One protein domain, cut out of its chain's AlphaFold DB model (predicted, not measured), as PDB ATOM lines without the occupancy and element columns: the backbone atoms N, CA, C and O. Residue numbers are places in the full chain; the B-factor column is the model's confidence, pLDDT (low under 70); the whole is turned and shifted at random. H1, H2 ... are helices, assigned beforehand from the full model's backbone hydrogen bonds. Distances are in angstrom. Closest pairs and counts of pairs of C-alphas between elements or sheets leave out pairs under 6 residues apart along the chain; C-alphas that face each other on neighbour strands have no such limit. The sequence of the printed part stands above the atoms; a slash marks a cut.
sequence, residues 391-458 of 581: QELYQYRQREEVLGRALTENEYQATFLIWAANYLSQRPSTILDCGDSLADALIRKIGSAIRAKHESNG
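Overview. This is residues 391 to 458 of the 581 residues of an uncharacterized protein of Exophiala mesophila (UniProt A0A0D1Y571). The long helix H4 has its first turns in a small head, with H1 on one side and H2 and H3 on another; residues 447 to 458 stick out as an arm. The 68 printed residues hold four named helices, H1 to H4 in order, and no named strand: all helix. The whole is only just compact, close to loose, with a radius of gyration of the C-alphas of 12.8 A and spans of 41, 23 and 22 A.

Along the chain. Find C-alpha 438 at (-31.653, 8.499, -43.963); from there H4, residues 438 to 456, runs 26.7 A to C-alpha 456 at (-43.416, 28.088, -57.767). H1 is residues 391 to 403, 18.3 A; H2, 414 to 424, 15.1 A; H3, 428 to 433, 8.7 A.

Arrangement. Look at Arg 397 and Ala 439, whose C-alphas, 5.6 A apart, are the closest where H1 touches H4, at a steep tilt of 50 degrees, opposite ways. H2 touches H4, closest at C-alphas 424 and 442, 6.9 A. H3 and H4 only just touch, with 3 C-alpha pairs within 8 A, only at the corner; H1 and H3 are apart. In all four helices every O i to N i+4 pair is within hydrogen-bond range.

Size, cuts and confidence. The printed part has no cut and no long link. Confidence is under 70 at residues 391, 450, 453 to 454 and 456 to 458.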
ATOM      1  N   GLN A 391     -45.053   9.067 -40.109       63.69
ATOM      2  CA  GLN A 391     -45.018   8.507 -38.768       63.69
ATOM      3  C   GLN A 391     -43.780   7.629 -38.552       63.69
ATOM      4  O   GLN A 391     -43.042   7.876 -37.604       63.69
ATOM      5  N   GLU A 392     -43.519   6.665 -39.437       75.94
ATOM      6  CA  GLU A 392     -42.322   5.810 -39.370       75.94
ATOM      7  C   GLU A 392     -41.045   6.647 -39.505       75.94
ATOM      8  O   GLU A 392     -40.105   6.473 -38.740       75.94
ATOM      9  N   LEU A 393     -41.039   7.635 -40.404       84.50
ATOM     10  CA  LEU A 393     -39.953   8.596 -40.579       84.50
ATOM     11  C   LEU A 393     -39.621   9.336 -39.273       84.50
ATOM     12  O   LEU A 393     -38.454   9.417 -38.893       84.50
ATOM     13  N   TYR A 394     -40.631   9.855 -38.567       77.12
ATOM     14  CA  TYR A 394     -40.431  10.524 -37.278       77.12
ATOM     15  C   TYR A 394     -40.026   9.545 -36.170       77.12
ATOM     16  O   TYR A 394     -39.238   9.918 -35.309       77.12
ATOM     17  N   GLN A 395     -40.506   8.299 -36.202       77.56
ATOM     18  CA  GLN A 395     -40.074   7.257 -35.265       77.56
ATOM     19  C   GLN A 395     -38.602   6.888 -35.464       77.56
ATOM     20  O   GLN A 395     -37.870   6.780 -34.482       77.56
ATOM     21  N   TYR A 396     -38.147   6.734 -36.711       93.00
ATOM     22  CA  TYR A 396     -36.740   6.478 -37.012       93.00
ATOM     23  C   TYR A 396     -35.859   7.638 -36.569       93.00
ATOM     24  O   TYR A 396     -34.890   7.406 -35.854       93.00
ATOM     25  N   ARG A 397     -36.248   8.879 -36.879       92.94
ATOM     26  CA  ARG A 397     -35.533  10.064 -36.393       92.94
ATOM     27  C   ARG A 397     -35.460  10.113 -34.867       92.94
ATOM     28  O   ARG A 397     -34.393  10.331 -34.311       92.94
ATOM     29  N   GLN A 398     -36.575   9.886 -34.174       83.88
ATOM     30  CA  GLN A 398     -36.585   9.869 -32.711       83.88
ATOM     31  C   GLN A 398     -35.653   8.781 -32.161       83.88
ATOM     32  O   GLN A 398     -34.958   8.994 -31.171       83.88
ATOM     33  N   ARG A 399     -35.622   7.609 -32.802       93.19
ATOM     34  CA  ARG A 399     -34.727   6.516 -32.421       93.19
ATOM     35  C   ARG A 399     -33.256   6.884 -32.638       93.19
ATOM     36  O   ARG A 399     -32.446   6.591 -31.766       93.19
ATOM     37  N   GLU A 400     -32.920   7.547 -33.740       96.00
ATOM     38  CA  GLU A 400     -31.576   8.085 -34.003       96.00
ATOM     39  C   GLU A 400     -31.163   9.126 -32.957       96.00
ATOM     40  O   GLU A 400     -30.060   9.052 -32.420       96.00
ATOM     41  N   GLU A 401     -32.068  10.047 -32.604       91.25
ATOM     42  CA  GLU A 401     -31.850  11.063 -31.565       91.25
ATOM     43  C   GLU A 401     -31.575  10.421 -30.194       91.25
ATOM     44  O   GLU A 401     -30.651  10.832 -29.494       91.25
ATOM     45  N   VAL A 402     -32.329   9.379 -29.823       91.44
ATOM     46  CA  VAL A 402     -32.123   8.629 -28.569       91.44
ATOM     47  C   VAL A 402     -30.792   7.873 -28.567       91.44
ATOM     48  O   VAL A 402     -30.134   7.797 -27.531       91.44
ATOM     49  N   LEU A 403     -30.393   7.305 -29.706       95.38
ATOM     50  CA  LEU A 403     -29.143   6.552 -29.836       95.38
ATOM     51  C   LEU A 403     -27.913   7.450 -30.027       95.38
ATOM     52  O   LEU A 403     -26.791   6.967 -29.884       95.38
ATOM     53  N   GLY A 404     -28.101   8.724 -30.379       95.94
ATOM     54  CA  GLY A 404     -27.013   9.641 -30.716       95.94
ATOM     55  C   GLY A 404     -26.238   9.240 -31.978       95.94
ATOM     56  O   GLY A 404     -25.079   9.622 -32.121       95.94
ATOM     57  N   ARG A 405     -26.846   8.450 -32.877       97.31
ATOM     58  CA  ARG A 405     -26.247   7.997 -34.147       97.31
ATOM     59  C   ARG A 405     -27.310   7.735 -35.215       97.31
ATOM     60  O   ARG A 405     -28.456   7.440 -34.883       97.31
ATOM     61  N   ALA A 406     -26.904   7.755 -36.486       96.19
ATOM     62  CA  ALA A 406     -27.723   7.234 -37.578       96.19
ATOM     63  C   ALA A 406     -27.961   5.719 -37.410       96.19
ATOM     64  O   ALA A 406     -27.117   4.994 -36.863       96.19
ATOM     65  N   LEU A 407     -29.123   5.245 -37.861       95.50
ATOM     66  CA  LEU A 407     -29.444   3.819 -37.900       95.50
ATOM     67  C   LEU A 407     -28.710   3.138 -39.062       95.50
ATOM     68  O   LEU A 407     -28.504   3.740 -40.111       95.50
ATOM     69  N   THR A 408     -28.328   1.876 -38.895       96.50
ATOM     70  CA  THR A 408     -27.778   1.049 -39.976       96.50
ATOM     71  C   THR A 408     -28.899   0.513 -40.871       96.50
ATOM     72  O   THR A 408     -30.064   0.487 -40.480       96.50
ATOM     73  N   GLU A 409     -28.577   0.066 -42.089       94.38
ATOM     74  CA  GLU A 409     -29.589  -0.322 -43.090       94.38
ATOM     75  C   GLU A 409     -30.554  -1.405 -42.575       94.38
ATOM     76  O   GLU A 409     -31.767  -1.289 -42.725       94.38
ATOM     77  N   ASN A 410     -30.030  -2.405 -41.867       94.38
ATOM     78  CA  ASN A 410     -30.803  -3.482 -41.245       94.38
ATOM     79  C   ASN A 410     -31.684  -3.045 -40.055       94.38
ATOM     80  O   ASN A 410     -32.501  -3.838 -39.589       94.38
ATOM     81  N   GLU A 411     -31.531  -1.821 -39.543       95.00
ATOM     82  CA  GLU A 411     -32.385  -1.266 -38.485       95.00
ATOM     83  C   GLU A 411     -33.641  -0.569 -39.044       95.00
ATOM     84  O   GLU A 411     -34.590  -0.322 -38.289       95.00
ATOM     85  N   TYR A 412     -33.678  -0.295 -40.354       90.69
ATOM     86  CA  TYR A 412     -34.873   0.156 -41.066       90.69
ATOM     87  C   TYR A 412     -35.665  -1.034 -41.618       90.69
ATOM     88  O   TYR A 412     -35.127  -2.089 -41.948       90.69
ATOM     89  N   GLN A 413     -36.978  -0.861 -41.765       83.44
ATOM     90  CA  GLN A 413     -37.810  -1.852 -42.440       83.44
ATOM     91  C   GLN A 413     -37.550  -1.828 -43.950       83.44
ATOM     92  O   GLN A 413     -37.460  -0.759 -44.555       83.44
ATOM     93  N   ALA A 414     -37.510  -3.004 -44.585       76.06
ATOM     94  CA  ALA A 414     -37.268  -3.127 -46.025       76.06
ATOM     95  C   ALA A 414     -38.264  -2.313 -46.873       76.06
ATOM     96  O   ALA A 414     -37.884  -1.670 -47.848       76.06
ATOM     97  N   THR A 415     -39.536  -2.269 -46.472       70.94
ATOM     98  CA  THR A 415     -40.580  -1.458 -47.120       70.94
ATOM     99  C   THR A 415     -40.288   0.043 -47.043       70.94
ATOM    100  O   THR A 415     -40.466   0.753 -48.036       70.94
ATOM    101  N   PHE A 416     -39.789   0.524 -45.900       81.94
ATOM    102  CA  PHE A 416     -39.363   1.912 -45.720       81.94
ATOM    103  C   PHE A 416     -38.141   2.230 -46.586       81.94
ATOM    104  O   PHE A 416     -38.120   3.270 -47.239       81.94
ATOM    105  N   LEU A 417     -37.160   1.324 -46.655       84.81
ATOM    106  CA  LEU A 417     -35.974   1.477 -47.504       84.81
ATOM    107  C   LEU A 417     -36.338   1.563 -48.991       84.81
ATOM    108  O   LEU A 417     -35.848   2.449 -49.684       84.81
ATOM    109  N   ILE A 418     -37.242   0.704 -49.474       73.62
ATOM    110  CA  ILE A 418     -37.741   0.746 -50.860       73.62
ATOM    111  C   ILE A 418     -38.433   2.085 -51.141       73.62
ATOM    112  O   ILE A 418     -38.188   2.719 -52.171       73.62
ATOM    113  N   TRP A 419     -39.282   2.555 -50.221       81.81
ATOM    114  CA  TRP A 419     -39.920   3.864 -50.353       81.81
ATOM    115  C   TRP A 419     -38.893   5.005 -50.357       81.81
ATOM    116  O   TRP A 419     -38.956   5.875 -51.227       81.81
ATOM    117  N   ALA A 420     -37.933   4.985 -49.430       85.00
ATOM    118  CA  ALA A 420     -36.890   5.992 -49.308       85.00
ATOM    119  C   ALA A 420     -36.025   6.052 -50.571       85.00
ATOM    120  O   ALA A 420     -35.777   7.143 -51.084       85.00
ATOM    121  N   ALA A 421     -35.653   4.892 -51.119       81.06
ATOM    122  CA  ALA A 421     -34.891   4.777 -52.357       81.06
ATOM    123  C   ALA A 421     -35.601   5.476 -53.521       81.06
ATOM    124  O   ALA A 421     -35.027   6.321 -54.214       81.06
ATOM    125  N   ASN A 422     -36.891   5.175 -53.686       73.94
ATOM    126  CA  ASN A 422     -37.730   5.758 -54.727       73.94
ATOM    127  C   ASN A 422     -37.928   7.266 -54.527       73.94
ATOM    128  O   ASN A 422     -37.800   8.045 -55.473       73.94
ATOM    129  N   TYR A 423     -38.213   7.695 -53.293       80.69
ATOM    130  CA  TYR A 423     -38.478   9.097 -52.979       80.69
ATOM    131  C   TYR A 423     -37.226   9.965 -53.120       80.69
ATOM    132  O   TYR A 423     -37.296  11.071 -53.658       80.69
ATOM    133  N   LEU A 424     -36.070   9.479 -52.662       87.56
ATOM    134  CA  LEU A 424     -34.790  10.179 -52.770       87.56
ATOM    135  C   LEU A 424     -34.185  10.076 -54.169       87.56
ATOM    136  O   LEU A 424     -33.455  10.990 -54.548       87.56
ATOM    137  N   SER A 425     -34.573   9.069 -54.956       87.56
ATOM    138  CA  SER A 425     -33.925   8.715 -56.226       87.56
ATOM    139  C   SER A 425     -32.440   8.378 -56.028       87.56
ATOM    140  O   SER A 425     -31.604   8.687 -56.870       87.56
ATOM    141  N   GLN A 426     -32.120   7.769 -54.884       89.44
ATOM    142  CA  GLN A 426     -30.777   7.384 -54.451       89.44
ATOM    143  C   GLN A 426     -30.886   6.124 -53.586       89.44
ATOM    144  O   GLN A 426     -31.854   5.981 -52.843       89.44
ATOM    145  N   ARG A 427     -29.911   5.210 -53.663       92.19
ATOM    146  CA  ARG A 427     -29.896   4.016 -52.804       92.19
ATOM    147  C   ARG A 427     -29.697   4.421 -51.332       92.19
ATOM    148  O   ARG A 427     -28.767   5.181 -51.065       92.19
ATOM    149  N   PRO A 428     -30.516   3.916 -50.387       94.38
ATOM    150  CA  PRO A 428     -30.370   4.212 -48.964       94.38
ATOM    151  C   PRO A 428     -28.976   3.901 -48.418       94.38
ATOM    152  O   PRO A 428     -28.425   4.729 -47.699       94.38
ATOM    153  N   SER A 429     -28.378   2.778 -48.832       93.50
ATOM    154  CA  SER A 429     -27.021   2.388 -48.439       93.50
ATOM    155  C   SER A 429     -25.994   3.488 -48.700       93.50
ATOM    156  O   SER A 429     -25.215   3.803 -47.819       93.50
ATOM    157  N   THR A 430     -26.070   4.193 -49.832       95.12
ATOM    158  CA  THR A 430     -25.140   5.289 -50.150       95.12
ATOM    159  C   THR A 430     -25.195   6.442 -49.142       95.12
ATOM    160  O   THR A 430     -24.175   7.072 -48.883       95.12
ATOM    161  N   ILE A 431     -26.372   6.739 -48.584       95.56
ATOM    162  CA  ILE A 431     -26.540   7.788 -47.565       95.56
ATOM    163  C   ILE A 431     -25.980   7.289 -46.230       95.56
ATOM    164  O   ILE A 431     -25.217   7.992 -45.572       95.56
ATOM    165  N   LEU A 432     -26.307   6.048 -45.872       96.06
ATOM    166  CA  LEU A 432     -25.873   5.427 -44.624       96.06
ATOM    167  C   LEU A 432     -24.353   5.188 -44.584       96.06
ATOM    168  O   LEU A 432     -23.732   5.426 -43.552       96.06
ATOM    169  N   ASP A 433     -23.738   4.810 -45.707       94.50
ATOM    170  CA  ASP A 433     -22.288   4.611 -45.856       94.50
ATOM    171  C   ASP A 433     -21.497   5.915 -45.649       94.50
ATOM    172  O   ASP A 433     -20.340   5.887 -45.235       94.50
ATOM    173  N   CYS A 434     -22.127   7.071 -45.891       95.12
ATOM    174  CA  CYS A 434     -21.549   8.386 -45.595       95.12
ATOM    175  C   CYS A 434     -21.678   8.779 -44.111       95.12
ATOM    176  O   CYS A 434     -21.196   9.839 -43.715       95.12
ATOM    177  N   GLY A 435     -22.335   7.951 -43.292       95.19
ATOM    178  CA  GLY A 435     -22.662   8.250 -41.899       95.19
ATOM    179  C   GLY A 435     -23.861   9.187 -41.723       95.19
ATOM    180  O   GLY A 435     -24.122   9.628 -40.603       95.19
ATOM    181  N   ASP A 436     -24.595   9.498 -42.796       96.69
ATOM    182  CA  ASP A 436     -25.754  10.388 -42.749       96.69
ATOM    183  C   ASP A 436     -27.027   9.652 -42.303       96.69
ATOM    184  O   ASP A 436     -27.262   8.489 -42.633       96.69
ATOM    185  N   SER A 437     -27.918  10.370 -41.611       97.25
ATOM    186  CA  SER A 437     -29.267   9.878 -41.313       97.25
ATOM    187  C   SER A 437     -30.134   9.850 -42.578       97.25
ATOM    188  O   SER A 437     -30.388  10.880 -43.221       97.25
ATOM    189  N   LEU A 438     -30.664   8.665 -42.900       96.56
ATOM    190  CA  LEU A 438     -31.653   8.499 -43.963       96.56
ATOM    191  C   LEU A 438     -32.945   9.266 -43.640       96.56
ATOM    192  O   LEU A 438     -33.537   9.881 -44.533       96.56
ATOM    193  N   ALA A 439     -33.366   9.276 -42.370       93.75
ATOM    194  CA  ALA A 439     -34.557   9.994 -41.928       93.75
ATOM    195  C   ALA A 439     -34.409  11.514 -42.133       93.75
ATOM    196  O   ALA A 439     -35.288  12.160 -42.713       93.75
ATOM    197  N   ASP A 440     -33.272  12.097 -41.763       94.06
ATOM    198  CA  ASP A 440     -33.027  13.525 -41.969       94.06
ATOM    199  C   ASP A 440     -32.860  13.889 -43.447       94.06
ATOM    200  O   ASP A 440     -33.318  14.953 -43.880       94.06
ATOM    201  N   ALA A 441     -32.258  13.021 -44.267       95.38
ATOM    202  CA  ALA A 441     -32.214  13.213 -45.718       95.38
ATOM    203  C   ALA A 441     -33.630  13.318 -46.319       95.38
ATOM    204  O   ALA A 441     -33.926  14.244 -47.085       95.38
ATOM    205  N   LEU A 442     -34.536  12.427 -45.909       91.19
ATOM    206  CA  LEU A 442     -35.937  12.432 -46.329       91.19
ATOM    207  C   LEU A 442     -36.680  13.688 -45.864       91.19
ATOM    208  O   LEU A 442     -37.328  14.349 -46.681       91.19
ATOM    209  N   ILE A 443     -36.551  14.066 -44.588       86.69
ATOM    210  CA  ILE A 443     -37.175  15.280 -44.032       86.69
ATOM    211  C   ILE A 443     -36.699  16.526 -44.787       86.69
ATOM    212  O   ILE A 443     -37.516  17.376 -45.158       86.69
ATOM    213  N   ARG A 444     -35.396  16.626 -45.085       89.56
ATOM    214  CA  ARG A 444     -34.830  17.735 -45.870       89.56
ATOM    215  C   ARG A 444     -35.407  17.791 -47.285       89.56
ATOM    216  O   ARG A 444     -35.771  18.884 -47.736       89.56
ATOM    217  N   LYS A 445     -35.540  16.651 -47.976       89.69
ATOM    218  CA  LYS A 445     -36.127  16.597 -49.328       89.69
ATOM    219  C   LYS A 445     -37.614  16.967 -49.315       89.69
ATOM    220  O   LYS A 445     -38.031  17.786 -50.133       89.69
ATOM    221  N   ILE A 446     -38.384  16.464 -48.345       78.62
ATOM    222  CA  ILE A 446     -39.801  16.820 -48.151       78.62
ATOM    223  C   ILE A 446     -39.946  18.325 -47.906       78.62
ATOM    224  O   ILE A 446     -40.720  18.994 -48.594       78.62
ATOM    225  N   GLY A 447     -39.173  18.882 -46.969       73.12
ATOM    226  CA  GLY A 447     -39.201  20.312 -46.659       73.12
ATOM    227  C   GLY A 447     -38.830  21.182 -47.862       73.12
ATOM    228  O   GLY A 447     -39.463  22.208 -48.102       73.12
ATOM    229  N   SER A 448     -37.855  20.749 -48.663       80.88
ATOM    230  CA  SER A 448     -37.450  21.454 -49.885       80.88
ATOM    231  C   SER A 448     -38.522  21.389 -50.971       80.88
ATOM    232  O   SER A 448     -38.810  22.410 -51.583       80.88
ATOM    233  N   ALA A 449     -39.180  20.243 -51.162       71.62
ATOM    234  CA  ALA A 449     -40.297  20.115 -52.099       71.62
ATOM    235  C   ALA A 449     -41.497  20.990 -51.693       71.62
ATOM    236  O   ALA A 449     -42.138  21.601 -52.549       71.62
ATOM    237  N   ILE A 450     -41.782  21.089 -50.389       67.56
ATOM    238  CA  ILE A 450     -42.807  21.994 -49.851       67.56
ATOM    239  C   ILE A 450     -42.433  23.449 -50.157       67.56
ATOM    240  O   ILE A 450     -43.255  24.167 -50.723       67.56
ATOM    241  N   ARG A 451     -41.197  23.872 -49.852       72.56
ATOM    242  CA  ARG A 451     -40.706  25.233 -50.146       72.56
ATOM    243  C   ARG A 451     -40.751  25.564 -51.636       72.56
ATOM    244  O   ARG A 451     -41.379  26.548 -52.003       72.56
ATOM    245  N   ALA A 452     -40.211  24.698 -52.490       72.62
ATOM    246  CA  ALA A 452     -40.226  24.882 -53.939       72.62
ATOM    247  C   ALA A 452     -41.657  25.002 -54.483       72.62
ATOM    248  O   ALA A 452     -41.930  25.838 -55.335       72.62
ATOM    249  N   LYS A 453     -42.605  24.222 -53.944       67.56
ATOM    250  CA  LYS A 453     -44.027  24.334 -54.294       67.56
ATOM    251  C   LYS A 453     -44.661  25.636 -53.790       67.56
ATOM    252  O   LYS A 453     -45.597  26.133 -54.417       67.56
ATOM    253  N   HIS A 454     -44.205  26.178 -52.664       60.22
ATOM    254  CA  HIS A 454     -44.627  27.496 -52.186       60.22
ATOM    255  C   HIS A 454     -44.075  28.625 -53.063       60.22
ATOM    256  O   HIS A 454     -44.805  29.566 -53.360       60.22
ATOM    257  N   GLU A 455     -42.829  28.508 -53.516       73.38
ATOM    258  CA  GLU A 455     -42.163  29.483 -54.383       73.38
ATOM    259  C   GLU A 455     -42.730  29.455 -55.812       73.38
ATOM    260  O   GLU A 455     -43.073  30.500 -56.365       73.38
ATOM    261  N   SER A 456     -42.939  28.263 -56.388       68.06
ATOM    262  CA  SER A 456     -43.416  28.088 -57.767       68.06
ATOM    263  C   SER A 456     -44.872  28.503 -57.985       68.06
ATOM    264  O   SER A 456     -45.275  28.758 -59.116       68.06
ATOM    265  N   ASN A 457     -45.689  28.537 -56.928       47.12
ATOM    266  CA  ASN A 457     -47.110  28.892 -57.017       47.12
ATOM    267  C   ASN A 457     -47.387  30.380 -56.743       47.12
ATOM    268  O   ASN A 457     -48.553  30.782 -56.702       47.12
ATOM    269  N   GLY A 458     -46.338  31.195 -56.576       46.53
ATOM    270  CA  GLY A 458     -46.443  32.620 -56.280       46.53
ATOM    271  C   GLY A 458     -47.106  32.910 -54.927       46.53
ATOM    272  O   GLY A 458     -47.783  32.079 -54.321       46.53
TER     273      GLY A 458